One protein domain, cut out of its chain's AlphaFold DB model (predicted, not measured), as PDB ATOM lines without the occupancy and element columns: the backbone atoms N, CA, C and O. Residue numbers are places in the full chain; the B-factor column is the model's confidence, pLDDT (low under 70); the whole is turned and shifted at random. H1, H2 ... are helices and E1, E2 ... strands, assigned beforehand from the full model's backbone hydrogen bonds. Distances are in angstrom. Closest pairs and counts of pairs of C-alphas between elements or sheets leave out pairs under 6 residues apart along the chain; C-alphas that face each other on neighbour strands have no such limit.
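Overview. This is residues 110 to 157 of the 157 residues of the protein "palmitoyltransferase ZDHHC6-like" of Diaphorina citri (UniProt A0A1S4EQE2). What shape appears first? There is little regular structure: a small ladder of two strands, E1 and E2, stands at one end and one short helix, H1, at the other, with two long unnamed stretches running between them as an open loop. What is it made of? The 48 printed residues include E1, H1 and E2 in that order, 13 residues in named elements, class mixed, with E1 and E2 antiparallel. The whole is only just compact, close to loose, with a radius of gyration of the C-alphas of 11.4 A and spans of 25 by 22 by 20 A.

Along the chain. Where does E1 lie? E1, residues 110 to 112, begins with C-alpha 110 at (328.038, 284.636, 272.062) and is 6.8 A long. Where are the others? H1, residues 128 to 133, is 8.6 A long; E2, residues 149 to 152, is 9.5 A and ends with C-alpha 152 at (322.866, 287.934, 270.469).

Arrangement. How do the strands pair? E1 and E2 are antiparallel neighbours at 130 degrees, and N 111 and O 150 are within hydrogen-bond range at 2.8 A. Is H1's backbone in order? Every O i to N i+4 pair in H1 is within hydrogen-bond range.

Size, cuts and confidence. Are there cuts or long links? The printed part has no cut; E1 to H1 and H1 to E2 are long links of 15 residues each. Where is confidence low? Residues 136 to 139 and 154 to 157 are under 70.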
ATOM      1  N   PRO A 110     328.058 284.810 270.619       92.00
ATOM      2  CA  PRO A 110     328.038 284.636 272.062       92.00
ATOM      3  C   PRO A 110     328.597 285.892 272.737       92.00
ATOM      4  O   PRO A 110     329.673 286.375 272.391       92.00
ATOM      5  N   VAL A 111     327.853 286.436 273.694       91.00
ATOM      6  CA  VAL A 111     328.245 287.610 274.478       91.00
ATOM      7  C   VAL A 111     328.136 287.268 275.957       91.00
ATOM      8  O   VAL A 111     327.133 286.706 276.396       91.00
ATOM      9  N   LEU A 112     329.167 287.628 276.717       93.69
ATOM     10  CA  LEU A 112     329.191 287.467 278.166       93.69
ATOM     11  C   LEU A 112     328.433 288.610 278.848       93.69
ATOM     12  O   LEU A 112     328.646 289.789 278.549       93.69
ATOM     13  N   VAL A 113     327.571 288.269 279.799       92.38
ATOM     14  CA  VAL A 113     326.841 289.246 280.607       92.38
ATOM     15  C   VAL A 113     327.750 289.807 281.705       92.38
ATOM     16  O   VAL A 113     328.130 289.107 282.642       92.38
ATOM     17  N   VAL A 114     328.051 291.106 281.616       91.69
ATOM     18  CA  VAL A 114     328.890 291.832 282.595       91.69
ATOM     19  C   VAL A 114     328.063 292.404 283.756       91.69
ATOM     20  O   VAL A 114     328.580 292.626 284.846       91.69
ATOM     21  N   LYS A 115     326.768 292.668 283.539       89.44
ATOM     22  CA  LYS A 115     325.875 293.282 284.534       89.44
ATOM     23  C   LYS A 115     324.546 292.540 284.604       89.44
ATOM     24  O   LYS A 115     323.937 292.279 283.569       89.44
ATOM     25  N   ASN A 116     324.091 292.270 285.827       91.31
ATOM     26  CA  ASN A 116     322.811 291.614 286.082       91.31
ATOM     27  C   ASN A 116     321.644 292.475 285.576       91.31
ATOM     28  O   ASN A 116     321.630 293.697 285.765       91.31
ATOM     29  N   TYR A 117     320.651 291.835 284.968       88.31
ATOM     30  CA  TYR A 117     319.435 292.488 284.522       88.31
ATOM     31  C   TYR A 117     318.189 291.689 284.892       88.31
ATOM     32  O   TYR A 117     317.967 290.574 284.427       88.31
ATOM     33  N   ASN A 118     317.309 292.324 285.667       85.62
ATOM     34  CA  ASN A 118     316.089 291.706 286.190       85.62
ATOM     35  C   ASN A 118     314.902 291.705 285.206       85.62
ATOM     36  O   ASN A 118     313.811 291.283 285.586       85.62
ATOM     37  N   GLY A 119     315.069 292.205 283.974       84.44
ATOM     38  CA  GLY A 119     313.994 292.246 282.970       84.44
ATOM     39  C   GLY A 119     312.965 293.377 283.148       84.44
ATOM     40  O   GLY A 119     311.874 293.311 282.584       84.44
ATOM     41  N   ARG A 120     313.280 294.420 283.929       81.56
ATOM     42  CA  ARG A 120     312.379 295.569 284.177       81.56
ATOM     43  C   ARG A 120     312.146 296.415 282.919       81.56
ATOM     44  O   ARG A 120     313.018 296.514 282.074       81.56
ATOM     45  N   CYS A 121     310.998 297.089 282.822       74.69
ATOM     46  CA  CYS A 121     310.674 297.919 281.652       74.69
ATOM     47  C   CYS A 121     311.559 299.163 281.499       74.69
ATOM     48  O   CYS A 121     311.967 299.500 280.393       74.69
ATOM     49  N   LEU A 122     311.909 299.794 282.618       80.06
ATOM     50  CA  LEU A 122     312.730 301.002 282.668       80.06
ATOM     51  C   LEU A 122     314.036 300.703 283.418       80.06
ATOM     52  O   LEU A 122     314.080 300.789 284.652       80.06
ATOM     53  N   PRO A 123     315.102 300.288 282.710       79.44
ATOM     54  CA  PRO A 123     316.403 299.993 283.301       79.44
ATOM     55  C   PRO A 123     317.175 301.269 283.678       79.44
ATOM     56  O   PRO A 123     318.248 301.534 283.140       79.44
ATOM     57  N   LEU A 124     316.678 302.042 284.651       80.75
ATOM     58  CA  LEU A 124     317.329 303.279 285.120       80.75
ATOM     59  C   LEU A 124     318.779 303.056 285.590       80.75
ATOM     60  O   LEU A 124     319.621 303.935 285.425       80.75
ATOM     61  N   MET A 125     319.103 301.852 286.084       81.38
ATOM     62  CA  MET A 125     320.462 301.475 286.509       81.38
ATOM     63  C   MET A 125     321.496 301.464 285.370       81.38
ATOM     64  O   MET A 125     322.697 301.459 285.625       81.38
ATOM     65  N   PHE A 126     321.046 301.457 284.113       84.25
ATOM     66  CA  PHE A 126     321.903 301.489 282.925       84.25
ATOM     67  C   PHE A 126     321.957 302.886 282.278       84.25
ATOM     68  O   PHE A 126     322.536 303.049 281.205       84.25
ATOM     69  N   GLY A 127     321.393 303.899 282.946       86.75
ATOM     70  CA  GLY A 127     321.377 305.297 282.522       86.75
ATOM     71  C   GLY A 127     320.065 305.717 281.857       86.75
ATOM     72  O   GLY A 127     319.362 304.914 281.239       86.75
ATOM     73  N   LEU A 128     319.752 307.017 281.942       82.94
ATOM     74  CA  LEU A 128     318.510 307.577 281.393       82.94
ATOM     75  C   LEU A 128     318.378 307.333 279.886       82.94
ATOM     76  O   LEU A 128     317.290 307.023 279.414       82.94
ATOM     77  N   LYS A 129     319.489 307.399 279.140       84.56
ATOM     78  CA  LYS A 129     319.500 307.147 277.692       84.56
ATOM     79  C   LYS A 129     319.058 305.719 277.353       84.56
ATOM     80  O   LYS A 129     318.235 305.530 276.465       84.56
ATOM     81  N   VAL A 130     319.561 304.714 278.073       83.75
ATOM     82  CA  VAL A 130     319.165 303.310 277.863       83.75
ATOM     83  C   VAL A 130     317.696 303.121 278.228       83.75
ATOM     84  O   VAL A 130     316.953 302.497 277.476       83.75
ATOM     85  N   SER A 131     317.258 303.727 279.332       81.69
ATOM     86  CA  SER A 131     315.864 303.669 279.770       81.69
ATOM     87  C   SER A 131     314.902 304.318 278.765       81.69
ATOM     88  O   SER A 131     313.843 303.759 278.509       81.69
ATOM     89  N   TRP A 132     315.281 305.442 278.149       81.00
ATOM     90  CA  TRP A 132     314.471 306.148 277.147       81.00
ATOM     91  C   TRP A 132     314.374 305.402 275.811       81.00
ATOM     92  O   TRP A 132     313.354 305.449 275.133       81.00
ATOM     93  N   HIS A 133     315.437 304.692 275.425       78.31
ATOM     94  CA  HIS A 133     315.449 303.877 274.207       78.31
ATOM     95  C   HIS A 133     314.914 302.458 274.414       78.31
ATOM     96  O   HIS A 133     314.856 301.684 273.458       78.31
ATOM     97  N   THR A 134     314.546 302.089 275.643       77.69
ATOM     98  CA  THR A 134     313.971 300.772 275.897       77.69
ATOM     99  C   THR A 134     312.536 300.765 275.371       77.69
ATOM    100  O   THR A 134     311.728 301.577 275.818       77.69
ATOM    101  N   PRO A 135     312.179 299.871 274.431       70.94
ATOM    102  CA  PRO A 135     310.811 299.797 273.935       70.94
ATOM    103  C   PRO A 135     309.868 299.453 275.093       70.94
ATOM    104  O   PRO A 135     310.126 298.503 275.835       70.94
ATOM    105  N   CYS A 136     308.790 300.222 275.256       62.75
ATOM    106  CA  CYS A 136     307.867 300.094 276.390       62.75
ATOM    107  C   CYS A 136     306.908 298.889 276.308       62.75
ATOM    108  O   CYS A 136     306.252 298.591 277.301       62.75
ATOM    109  N   PHE A 137     306.813 298.190 275.172       59.22
ATOM    110  CA  PHE A 137     305.710 297.258 274.893       59.22
ATOM    111  C   PHE A 137     306.017 295.768 275.144       59.22
ATOM    112  O   PHE A 137     307.098 295.292 274.800       59.22
ATOM    113  N   ASP A 138     305.009 295.105 275.734       57.44
ATOM    114  CA  ASP A 138     304.532 293.699 275.842       57.44
ATOM    115  C   ASP A 138     305.451 292.469 275.670       57.44
ATOM    116  O   ASP A 138     305.016 291.331 275.835       57.44
ATOM    117  N   ILE A 139     306.731 292.636 275.358       66.69
ATOM    118  CA  ILE A 139     307.647 291.513 275.159       66.69
ATOM    119  C   ILE A 139     308.361 291.218 276.479       66.69
ATOM    120  O   ILE A 139     309.056 292.076 277.038       66.69
ATOM    121  N   ALA A 140     308.212 289.983 276.968       73.88
ATOM    122  CA  ALA A 140     308.929 289.493 278.138       73.88
ATOM    123  C   ALA A 140     310.445 289.666 277.944       73.88
ATOM    124  O   ALA A 140     311.028 289.203 276.961       73.88
ATOM    125  N   ARG A 141     311.092 290.358 278.885       81.31
ATOM    126  CA  ARG A 141     312.531 290.625 278.830       81.31
ATOM    127  C   ARG A 141     313.289 289.480 279.482       81.31
ATOM    128  O   ARG A 141     312.961 289.060 280.589       81.31
ATOM    129  N   ILE A 142     314.324 289.013 278.796       86.81
ATOM    130  CA  ILE A 142     315.195 287.948 279.288       86.81
ATOM    131  C   ILE A 142     315.938 288.474 280.523       86.81
ATOM    132  O   ILE A 142     316.563 289.537 280.470       86.81
ATOM    133  N   LYS A 143     315.825 287.752 281.642       89.75
ATOM    134  CA  LYS A 143     316.639 287.998 282.838       89.75
ATOM    135  C   LYS A 143     318.059 287.525 282.545       89.75
ATOM    136  O   LYS A 143     318.216 286.447 281.991       89.75
ATOM    137  N   LEU A 144     319.057 288.322 282.904       91.12
ATOM    138  CA  LEU A 144     320.461 288.037 282.604       91.12
ATOM    139  C   LEU A 144     321.256 287.994 283.900       91.12
ATOM    140  O   LEU A 144     321.244 288.983 284.632       91.12
ATOM    141  N   GLN A 145     321.957 286.895 284.173       92.38
ATOM    142  CA  GLN A 145     322.862 286.795 285.323       92.38
ATOM    143  C   GLN A 145     324.313 287.071 284.919       92.38
ATOM    144  O   GLN A 145     324.711 286.851 283.779       92.38
ATOM    145  N   VAL A 146     325.119 287.581 285.854       93.44
ATOM    146  CA  VAL A 146     326.549 287.833 285.599       93.44
ATOM    147  C   VAL A 146     327.253 286.506 285.302       93.44
ATOM    148  O   VAL A 146     326.962 285.503 285.947       93.44
ATOM    149  N   ASN A 147     328.177 286.517 284.338       92.25
ATOM    150  CA  ASN A 147     328.896 285.347 283.811       92.25
ATOM    151  C   ASN A 147     328.051 284.359 282.983       92.25
ATOM    152  O   ASN A 147     328.551 283.309 282.583       92.25
ATOM    153  N   GLU A 148     326.802 284.696 282.657       93.25
ATOM    154  CA  GLU A 148     326.016 283.951 281.674       93.25
ATOM    155  C   GLU A 148     326.460 284.310 280.243       93.25
ATOM    156  O   GLU A 148     326.745 285.473 279.941       93.25
ATOM    157  N   THR A 149     326.520 283.317 279.348       92.00
ATOM    158  CA  THR A 149     326.802 283.541 277.920       92.00
ATOM    159  C   THR A 149     325.506 283.465 277.129       92.00
ATOM    160  O   THR A 149     324.849 282.428 277.111       92.00
ATOM    161  N   VAL A 150     325.155 284.548 276.437       92.12
ATOM    162  CA  VAL A 150     323.926 284.634 275.639       92.12
ATOM    163  C   VAL A 150     324.231 284.864 274.166       92.12
ATOM    164  O   VAL A 150     325.139 285.613 273.811       92.12
ATOM    165  N   LEU A 151     323.457 284.228 273.286       91.12
ATOM    166  CA  LEU A 151     323.562 284.441 271.844       91.12
ATOM    167  C   LEU A 151     322.774 285.685 271.446       91.12
ATOM    168  O   LEU A 151     321.551 285.741 271.589       91.12
ATOM    169  N   VAL A 152     323.471 286.677 270.901       89.75
ATOM    170  CA  VAL A 152     322.866 287.934 270.469       89.75
ATOM    171  C   VAL A 152     322.907 288.028 268.950       89.75
ATOM    172  O   VAL A 152     323.953 287.912 268.315       89.75
ATOM    173  N   THR A 153     321.745 288.288 268.352       84.69
ATOM    174  CA  THR A 153     321.616 288.627 266.930       84.69
ATOM    175  C   THR A 153     321.463 290.143 266.830       84.69
ATOM    176  O   THR A 153     320.373 290.672 267.054       84.69
ATOM    177  N   ARG A 154     322.557 290.875 266.596       68.62
ATOM    178  CA  ARG A 154     322.552 292.351 266.607       68.62
ATOM    179  C   ARG A 154     321.805 292.913 265.384       68.62
ATOM    180  O   ARG A 154     321.963 292.389 264.286       68.62
ATOM    181  N   PHE A 155     321.036 293.999 265.553       51.81
ATOM    182  CA  PHE A 155     320.386 294.722 264.440       51.81
ATOM    183  C   PHE A 155     321.263 295.843 263.844       51.81
ATOM    184  O   PHE A 155     321.013 296.254 262.718       51.81
ATOM    185  N   ARG A 156     322.311 296.322 264.535       44.94
ATOM    186  CA  ARG A 156     323.305 297.276 263.993       44.94
ATOM    187  C   ARG A 156     324.541 297.378 264.885       44.94
ATOM    188  O   ARG A 156     324.438 297.085 266.079       44.94
ATOM    189  N   LYS A 157     325.690 297.742 264.295       38.22
ATOM    190  CA  LYS A 157     326.926 297.980 265.044       38.22
ATOM    191  C   LYS A 157     326.919 299.349 265.706       38.22
ATOM    192  O   LYS A 157     326.454 300.287 265.029       38.22
TER     193      LYS A 157